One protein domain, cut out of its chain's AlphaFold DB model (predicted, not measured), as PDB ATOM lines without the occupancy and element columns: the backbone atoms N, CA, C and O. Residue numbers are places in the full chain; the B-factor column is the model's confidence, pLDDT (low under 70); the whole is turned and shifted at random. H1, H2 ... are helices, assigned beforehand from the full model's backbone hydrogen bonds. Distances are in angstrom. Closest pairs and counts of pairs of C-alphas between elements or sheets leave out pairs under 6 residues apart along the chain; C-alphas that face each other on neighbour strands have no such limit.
ATOM      1  N   GLU A   2      16.733  24.075 -46.271       65.56
ATOM      2  CA  GLU A   2      15.629  24.953 -45.822       65.56
ATOM      3  C   GLU A   2      15.110  24.652 -44.397       65.56
ATOM      4  O   GLU A   2      14.957  25.556 -43.580       65.56
ATOM      5  N   LYS A   3      14.968  23.364 -44.043       70.38
ATOM      6  CA  LYS A   3      14.559  22.924 -42.692       70.38
ATOM      7  C   LYS A   3      15.573  23.280 -41.589       70.38
ATOM      8  O   LYS A   3      15.170  23.577 -40.473       70.38
ATOM      9  N   ILE A   4      16.878  23.288 -41.890       74.06
ATOM     10  CA  ILE A   4      17.919  23.686 -40.923       74.06
ATOM     11  C   ILE A   4      17.818  25.185 -40.643       74.06
ATOM     12  O   ILE A   4      17.903  25.605 -39.493       74.06
ATOM     13  N   THR A   5      17.624  25.985 -41.693       75.06
ATOM     14  CA  THR A   5      17.461  27.438 -41.577       75.06
ATOM     15  C   THR A   5      16.241  27.788 -40.728       75.06
ATOM     16  O   THR A   5      16.323  28.686 -39.894       75.06
ATOM     17  N   LEU A   6      15.145  27.034 -40.873       76.00
ATOM     18  CA  LEU A   6      13.932  27.215 -40.075       76.00
ATOM     19  C   LEU A   6      14.158  26.886 -38.589       76.00
ATOM     20  O   LEU A   6      13.789  27.679 -37.734       76.00
ATOM     21  N   ILE A   7      14.850  25.782 -38.277       78.50
ATOM     22  CA  ILE A   7      15.201  25.418 -36.890       78.50
ATOM     23  C   ILE A   7      16.144  26.448 -36.260       78.50
ATOM     24  O   ILE A   7      15.963  26.833 -35.109       78.50
ATOM     25  N   LYS A   8      17.153  26.919 -37.002       75.69
ATOM     26  CA  LYS A   8      18.077  27.949 -36.503       75.69
ATOM     27  C   LYS A   8      17.344  29.242 -36.187       75.69
ATOM     28  O   LYS A   8      17.599  29.822 -35.138       75.69
ATOM     29  N   LYS A   9      16.418  29.653 -37.056       77.75
ATOM     30  CA  LYS A   9      15.569  30.821 -36.828       77.75
ATOM     31  C   LYS A   9      14.677  30.625 -35.597       77.75
ATOM     32  O   LYS A   9      14.692  31.484 -34.724       77.75
ATOM     33  N   ASP A  10      14.031  29.465 -35.460       75.50
ATOM     34  CA  ASP A  10      13.207  29.114 -34.292       75.50
ATOM     35  C   ASP A  10      13.996  29.158 -32.966       75.50
ATOM     36  O   ASP A  10      13.468  29.608 -31.950       75.50
ATOM     37  N   ILE A  11      15.259  28.704 -32.951       73.75
ATOM     38  CA  ILE A  11      16.110  28.729 -31.747       73.75
ATOM     39  C   ILE A  11      16.677  30.139 -31.486       73.75
ATOM     40  O   ILE A  11      16.743  30.566 -30.332       73.75
ATOM     41  N   GLN A  12      17.079  30.876 -32.530       67.56
ATOM     42  CA  GLN A  12      17.659  32.223 -32.417       67.56
ATOM     43  C   GLN A  12      16.637  33.287 -32.029       67.56
ATOM     44  O   GLN A  12      16.982  34.219 -31.304       67.56
ATOM     45  N   GLU A  13      15.391  33.161 -32.488       65.38
ATOM     46  CA  GLU A  13      14.381  34.187 -32.267       65.38
ATOM     47  C   GLU A  13      13.941  34.309 -30.806       65.38
ATOM     48  O   GLU A  13      13.256  35.287 -30.548       65.38
ATOM     49  N   LYS A  14      14.341  33.412 -29.873       60.66
ATOM     50  CA  LYS A  14      14.142  33.445 -28.391       60.66
ATOM     51  C   LYS A  14      13.141  34.509 -27.868       60.66
ATOM     52  O   LYS A  14      13.463  35.299 -26.984       60.66
ATOM     53  N   SER A  15      11.922  34.563 -28.406       44.38
ATOM     54  CA  SER A  15      10.963  35.648 -28.112       44.38
ATOM     55  C   SER A  15       9.503  35.233 -28.291       44.38
ATOM     56  O   SER A  15       8.605  36.067 -28.375       44.38
ATOM     57  N   GLY A  16       9.232  33.930 -28.272       48.38
ATOM     58  CA  GLY A  16       7.887  33.417 -28.032       48.38
ATOM     59  C   GLY A  16       7.641  33.243 -26.534       48.38
ATOM     60  O   GLY A  16       8.521  32.788 -25.807       48.38
ATOM     61  N   LYS A  17       6.420  33.520 -26.063       47.94
ATOM     62  CA  LYS A  17       5.973  33.218 -24.685       47.94
ATOM     63  C   LYS A  17       6.110  31.728 -24.298       47.94
ATOM     64  O   LYS A  17       5.967  31.396 -23.129       47.94
ATOM     65  N   GLU A  18       6.402  30.856 -25.261       50.97
ATOM     66  CA  GLU A  18       6.511  29.395 -25.141       50.97
ATOM     67  C   GLU A  18       7.816  28.903 -24.483       50.97
ATOM     68  O   GLU A  18       7.887  27.752 -24.068       50.97
ATOM     69  N   TRP A  19       8.836  29.763 -24.347       58.22
ATOM     70  CA  TRP A  19      10.169  29.383 -23.839       58.22
ATOM     71  C   TRP A  19      10.428  29.791 -22.378       58.22
ATOM     72  O   TRP A  19      11.477  29.476 -21.812       58.22
ATOM     73  N   LEU A  20       9.486  30.507 -21.758       46.12
ATOM     74  CA  LEU A  20       9.575  30.941 -20.364       46.12
ATOM     75  C   LEU A  20       9.435  29.729 -19.430       46.12
ATOM     76  O   LEU A  20       8.346  29.190 -19.267       46.12
ATOM     77  N   GLY A  21      10.544  29.322 -18.807       55.19
ATOM     78  CA  GLY A  21      10.577  28.241 -17.814       55.19
ATOM     79  C   GLY A  21      11.374  27.000 -18.220       55.19
ATOM     80  O   GLY A  21      11.377  26.021 -17.473       55.19
ATOM     81  N   LEU A  22      12.069  27.016 -19.362       61.09
ATOM     82  CA  LEU A  22      12.993  25.938 -19.714       61.09
ATOM     83  C   LEU A  22      14.135  25.829 -18.689       61.09
ATOM     84  O   LEU A  22      14.750  26.817 -18.288       61.09
ATOM     85  N   GLN A  23      14.458  24.600 -18.288       62.47
ATOM     86  CA  GLN A  23      15.624  24.325 -17.455       62.47
ATOM     87  C   GLN A  23      16.901  24.751 -18.200       62.47
ATOM     88  O   GLN A  23      17.066  24.447 -19.377       62.47
ATOM     89  N   LYS A  24      17.840  25.415 -17.514       63.12
ATOM     90  CA  LYS A  24      19.091  25.943 -18.101       63.12
ATOM     91  C   LYS A  24      19.865  24.923 -18.954       63.12
ATOM     92  O   LYS A  24      20.408  25.267 -19.997       63.12
ATOM     93  N   GLN A  25      19.849  23.654 -18.547       65.19
ATOM     94  CA  GLN A  25      20.470  22.549 -19.284       65.19
ATOM     95  C   GLN A  25      19.867  22.353 -20.682       65.19
ATOM     96  O   GLN A  25      20.580  22.008 -21.618       65.19
ATOM     97  N   THR A  26      18.568  22.596 -20.843       67.00
ATOM     98  CA  THR A  26      17.883  22.543 -22.134       67.00
ATOM     99  C   THR A  26      18.369  23.628 -23.074       67.00
ATOM    100  O   THR A  26      18.625  23.363 -24.247       67.00
ATOM    101  N   GLU A  27      18.529  24.844 -22.558       67.12
ATOM    102  CA  GLU A  27      19.030  25.962 -23.349       67.12
ATOM    103  C   GLU A  27      20.452  25.697 -23.846       67.12
ATOM    104  O   GLU A  27      20.724  25.878 -25.031       67.12
ATOM    105  N   ASP A  28      21.324  25.182 -22.976       69.06
ATOM    106  CA  ASP A  28      22.703  24.837 -23.335       69.06
ATOM    107  C   ASP A  28      22.752  23.739 -24.421       69.06
ATOM    108  O   ASP A  28      23.617  23.747 -25.306       69.06
ATOM    109  N   ARG A  29      21.803  22.791 -24.400       73.50
ATOM    110  CA  ARG A  29      21.695  21.719 -25.406       73.50
ATOM    111  C   ARG A  29      21.144  22.214 -26.743       73.50
ATOM    112  O   ARG A  29      21.625  21.762 -27.779       73.50
ATOM    113  N   LEU A  30      20.203  23.157 -26.748       73.81
ATOM    114  CA  LEU A  30      19.717  23.804 -27.975       73.81
ATOM    115  C   LEU A  30      20.778  24.726 -28.598       73.81
ATOM    116  O   LEU A  30      20.947  24.723 -29.817       73.81
ATOM    117  N   ASP A  31      21.553  25.434 -27.772       72.50
ATOM    118  CA  ASP A  31      22.719  26.206 -28.222       72.50
ATOM    119  C   ASP A  31      23.783  25.268 -28.842       72.50
ATOM    120  O   ASP A  31      24.360  25.565 -29.889       72.50
ATOM    121  N   SER A  32      23.999  24.088 -28.249       76.62
ATOM    122  CA  SER A  32      24.892  23.061 -28.814       76.62
ATOM    123  C   SER A  32      24.364  22.505 -30.141       76.62
ATOM    124  O   SER A  32      25.129  22.313 -31.084       76.62
ATOM    125  N   LEU A  33      23.052  22.272 -30.243       77.81
ATOM    126  CA  LEU A  33      22.402  21.835 -31.477       77.81
ATOM    127  C   LEU A  33      22.594  22.852 -32.606       77.81
ATOM    128  O   LEU A  33      22.930  22.451 -33.718       77.81
ATOM    129  N   MET A  34      22.440  24.150 -32.324       73.75
ATOM    130  CA  MET A  34      22.724  25.202 -33.303       73.75
ATOM    131  C   MET A  34      24.138  25.081 -33.872       73.75
ATOM    132  O   MET A  34      24.299  25.104 -35.089       73.75
ATOM    133  N   TRP A  35      25.135  24.880 -33.007       76.50
ATOM    134  CA  TRP A  35      26.525  24.721 -33.432       76.50
ATOM    135  C   TRP A  35      26.715  23.514 -34.361       76.50
ATOM    136  O   TRP A  35      27.339  23.628 -35.415       76.50
ATOM    137  N   TYR A  36      26.118  22.363 -34.036       74.25
ATOM    138  CA  TYR A  36      26.211  21.180 -34.897       74.25
ATOM    139  C   TYR A  36      25.473  21.345 -36.225       74.25
ATOM    140  O   TYR A  36      25.933  20.834 -37.243       74.25
ATOM    141  N   LEU A  37      24.362  22.082 -36.257       73.44
ATOM    142  CA  LEU A  37      23.660  22.395 -37.504       73.44
ATOM    143  C   LEU A  37      24.478  23.310 -38.441       73.44
ATOM    144  O   LEU A  37      24.131  23.439 -39.618       73.44
ATOM    145  N   ASP A  38      25.527  23.970 -37.942       69.94
ATOM    146  CA  ASP A  38      26.516  24.731 -38.725       69.94
ATOM    147  C   ASP A  38      27.753  23.904 -39.117       69.94
ATOM    148  O   ASP A  38      28.581  24.363 -39.903       69.94
ATOM    149  N   HIS A  39      27.889  22.671 -38.621       75.12
ATOM    150  CA  HIS A  39      29.082  21.865 -38.859       75.12
ATOM    151  C   HIS A  39      29.145  21.342 -40.316       75.12
ATOM    152  O   HIS A  39      28.175  20.736 -40.783       75.12
ATOM    153  N   PRO A  40      30.284  21.457 -41.035       67.19
ATOM    154  CA  PRO A  40      30.396  21.042 -42.443       67.19
ATOM    155  C   PRO A  40      30.022  19.570 -42.674       67.19
ATOM    156  O   PRO A  40      29.194  19.248 -43.521       67.19
ATOM    157  N   LYS A  41      30.521  18.681 -41.804       68.62
ATOM    158  CA  LYS A  41      30.244  17.230 -41.845       68.62
ATOM    159  C   LYS A  41      28.764  16.866 -41.608       68.62
ATOM    160  O   LYS A  41      28.349  15.750 -41.903       68.62
ATOM    161  N   MET A  42      27.955  17.789 -41.074       70.50
ATOM    162  CA  MET A  42      26.503  17.608 -40.953       70.50
ATOM    163  C   MET A  42      25.787  17.942 -42.262       70.50
ATOM    164  O   MET A  42      24.797  17.300 -42.589       70.50
ATOM    165  N   GLN A  43      26.312  18.881 -43.052       64.31
ATOM    166  CA  GLN A  43      25.779  19.199 -44.380       64.31
ATOM    167  C   GLN A  43      26.119  18.121 -45.422       64.31
ATOM    168  O   GLN A  43      25.360  17.928 -46.368       64.31
ATOM    169  N   GLU A  44      27.209  17.377 -45.215       68.88
ATOM    170  CA  GLU A  44      27.644  16.264 -46.072       68.88
ATOM    171  C   GLU A  44      26.779  14.996 -45.935       68.88
ATOM    172  O   GLU A  44      26.821  14.124 -46.803       68.88
ATOM    173  N   SER A  45      25.968  14.877 -44.873       74.06
ATOM    174  CA  SER A  45      25.149  13.688 -44.600       74.06
ATOM    175  C   SER A  45      23.657  14.025 -44.458       74.06
ATOM    176  O   SER A  45      23.179  14.315 -43.356       74.06
ATOM    177  N   PRO A  46      22.873  13.924 -45.550       72.44
ATOM    178  CA  PRO A  46      21.442  14.244 -45.550       72.44
ATOM    179  C   PRO A  46      20.625  13.453 -44.516       72.44
ATOM    180  O   PRO A  46      19.718  14.002 -43.897       72.44
ATOM    181  N   LYS A  47      20.994  12.189 -44.262       77.38
ATOM    182  CA  LYS A  47      20.304  11.313 -43.298       77.38
ATOM    183  C   LYS A  47      20.444  11.793 -41.850       77.38
ATOM    184  O   LYS A  47      19.493  11.706 -41.084       77.38
ATOM    185  N   LEU A  48      21.617  12.311 -41.471       74.81
ATOM    186  CA  LEU A  48      21.842  12.844 -40.119       74.81
ATOM    187  C   LEU A  48      21.044  14.129 -39.886       74.81
ATOM    188  O   LEU A  48      20.543  14.354 -38.787       74.81
ATOM    189  N   VAL A  49      20.908  14.951 -40.929       72.81
ATOM    190  CA  VAL A  49      20.093  16.166 -40.890       72.81
ATOM    191  C   VAL A  49      18.621  15.827 -40.685       72.81
ATOM    192  O   VAL A  49      17.988  16.433 -39.827       72.81
ATOM    193  N   GLU A  50      18.079  14.872 -41.442       78.81
ATOM    194  CA  GLU A  50      16.676  14.454 -41.312       78.81
ATOM    195  C   GLU A  50      16.367  13.927 -39.910       78.81
ATOM    196  O   GLU A  50      15.421  14.392 -39.280       78.81
ATOM    197  N   GLU A  51      17.228  13.065 -39.371       80.94
ATOM    198  CA  GLU A  51      17.061  12.494 -38.033       80.94
ATOM    199  C   GLU A  51      17.061  13.573 -36.935       80.94
ATOM    200  O   GLU A  51      16.251  13.547 -36.011       80.94
ATOM    201  N   ILE A  52      17.937  14.575 -37.038       80.75
ATOM    202  CA  ILE A  52      18.013  15.668 -36.058       80.75
ATOM    203  C   ILE A  52      16.833  16.629 -36.184       80.75
ATOM    204  O   ILE A  52      16.333  17.118 -35.172       80.75
ATOM    205  N   VAL A  53      16.370  16.880 -37.407       81.38
ATOM    206  CA  VAL A  53      15.168  17.676 -37.671       81.38
ATOM    207  C   VAL A  53      13.935  16.993 -37.069       81.38
ATOM    208  O   VAL A  53      13.147  17.650 -36.390       81.38
ATOM    209  N   GLU A  54      13.785  15.682 -37.259       83.75
ATOM    210  CA  GLU A  54      12.688  14.900 -36.674       83.75
ATOM    211  C   GLU A  54      12.729  14.917 -35.146       83.75
ATOM    212  O   GLU A  54      11.720  15.206 -34.502       83.75
ATOM    213  N   LEU A  55      13.906  14.685 -34.559       83.00
ATOM    214  CA  LEU A  55      14.094  14.734 -33.111       83.00
ATOM    215  C   LEU A  55      13.813  16.132 -32.543       83.00
ATOM    216  O   LEU A  55      13.202  16.239 -31.478       83.00
ATOM    217  N   TYR A  56      14.200  17.194 -33.256       84.50
ATOM    218  CA  TYR A  56      13.901  18.576 -32.882       84.50
ATOM    219  C   TYR A  56      12.397  18.844 -32.838       84.50
ATOM    220  O   TYR A  56      11.894  19.307 -31.816       84.50
ATOM    221  N   TYR A  57      11.662  18.521 -33.904       83.81
ATOM    222  CA  TYR A  57      10.216  18.752 -33.934       83.81
ATOM    223  C   TYR A  57       9.457  17.837 -32.965       83.81
ATOM    224  O   TYR A  57       8.488  18.279 -32.349       83.81
ATOM    225  N   ALA A  58       9.925  16.606 -32.746       82.06
ATOM    226  CA  ALA A  58       9.381  15.724 -31.717       82.06
ATOM    227  C   ALA A  58       9.547  16.318 -30.309       82.06
ATOM    228  O   ALA A  58       8.599  16.313 -29.522       82.06
ATOM    229  N   ALA A  59      10.717  16.887 -29.999       80.50
ATOM    230  CA  ALA A  59      10.931  17.577 -28.731       80.50
ATOM    231  C   ALA A  59      10.096  18.862 -28.639       80.50
ATOM    232  O   ALA A  59       9.461  19.089 -27.607       80.50
ATOM    233  N   LYS A  60      10.021  19.649 -29.721       80.56
ATOM    234  CA  LYS A  60       9.221  20.880 -29.808       80.56
ATOM    235  C   LYS A  60       7.743  20.619 -29.512       80.56
ATOM    236  O   LYS A  60       7.164  21.321 -28.695       80.56
ATOM    237  N   ASN A  61       7.167  19.548 -30.061       79.12
ATOM    238  CA  ASN A  61       5.779  19.141 -29.794       79.12
ATOM    239  C   ASN A  61       5.510  18.780 -28.320       79.12
ATOM    240  O   ASN A  61       4.358  18.705 -27.901       79.12
ATOM    241  N   THR A  62       6.561  18.547 -27.528       78.38
ATOM    242  CA  THR A  62       6.476  18.270 -26.085       78.38
ATOM    243  C   THR A  62       6.962  19.438 -25.225       78.38
ATOM    244  O   THR A  62       7.269  19.228 -24.055       78.38
ATOM    245  N   ASN A  63       7.094  20.645 -25.791       72.25
ATOM    246  CA  ASN A  63       7.726  21.801 -25.141       72.25
ATOM    247  C   ASN A  63       9.105  21.471 -24.545       72.25
ATOM    248  O   ASN A  63       9.462  21.933 -23.464       72.25
ATOM    249  N   PHE A  64       9.876  20.628 -25.236       72.44
ATOM    250  CA  PHE A  64      11.212  20.183 -24.828       72.44
ATOM    251  C   PHE A  64      11.265  19.458 -23.472       72.44
ATOM    252  O   PHE A  64      12.337  19.312 -22.889       72.44
ATOM    253  N   ILE A  65      10.134  18.918 -23.003       69.69
ATOM    254  CA  ILE A  65      10.088  18.032 -21.830       69.69
ATOM    255  C   ILE A  65      10.742  16.678 -22.161       69.69
ATOM    256  O   ILE A  65      11.404  16.082 -21.314       69.69
ATOM    257  N   LYS A  66      10.598  16.184 -23.401       74.06
ATOM    258  CA  LYS A  66      11.201  14.921 -23.868       74.06
ATOM    259  C   LYS A  66      12.322  15.178 -24.874       74.06
ATOM    260  O   LYS A  66      12.122  15.102 -26.081       74.06
TER     261      LYS A  66
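This is residues 2 to 66 of the 329 residues of an uncharacterized protein of archaeon (UniProt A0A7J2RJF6). Three helices, H1, H2 and H4, lie roughly side by side as a small elongated bundle, their centres making a triangle, with H2 running opposite to H1 and H4. The bundle is loosely joined: H1 meets both of the others, while H2 and H4 come close without clearly touching. The short H3 sits in the turn from H2 to H4 at one end, and the long link from H1 to H2 loops round at the other. The printed part has 65 residues with four named helices in the order H1, H2, H3, H4 and no named strand; its class is all helix. The whole is compact, with a radius of gyration of the C-alphas of 11.9 A, and spans 35 by 21 by 18 A.

H1 is residues 2 to 12, 15.4 A long from C-alpha 2 at (15.629, 24.953, -45.822) to C-alpha 12. H2 is residues 24 to 37, 20.2 A from first to last C-alpha, with C-alpha 24 at (19.091, 25.943, -18.101). H3 is residues 40 to 43, four residues and 5.3 A. H4, the longest helix by residues, is residues 46 to 60, 21.0 A long, with C-alpha 60 at (9.221, 20.880, -29.808). Residues 61 to 66 follow it.

H1 and H2 form a helical hairpin and touch, their closest C-alphas being those of Lys 8 and Met 34, 6.3 A apart. They run opposite ways at a shallow tilt of 32 degrees, only just short of steep. H1 also touches H4, which meets it with residues 49 to 53 alone; the closest C-alphas are those of Lys 3 and Val 53, 7.3 A apart. These two run the same way at a steep tilt of 41 degrees. H2 and H4 are close but not clearly touching, with the C-alphas of Leu 37 and Val 49 the closest at 7.9 A; they run opposite ways at a shallow tilt of 24 degrees. H2 and H3 are also close but not clearly touching, at 7.0 A between the closest C-alphas, Tyr 36 and Met 42. H3 and H4 only just touch, and only at the corner by their link, with 3 pairs of C-alphas within 8 A, the closest being Met 42 and Val 49 at 6.6 A. H1 and H3 are apart. In H1, H2 and H4 every O i to N i+4 pair is within hydrogen-bond range; H3 is too short for such a pair, and its one O i to N i+3 pair is within range.

The C-alphas farthest apart, those of Gly 21 and Glu 44, are 35.1 A from each other. The printed part has no cut. The link from H1 to H2, with 11 residues, is long; those from H2 to H3 and from H3 to H4 are tight. The mean pLDDT of the printed part is 71.0, and 24 residues are under 70, among them residues 12 to 28.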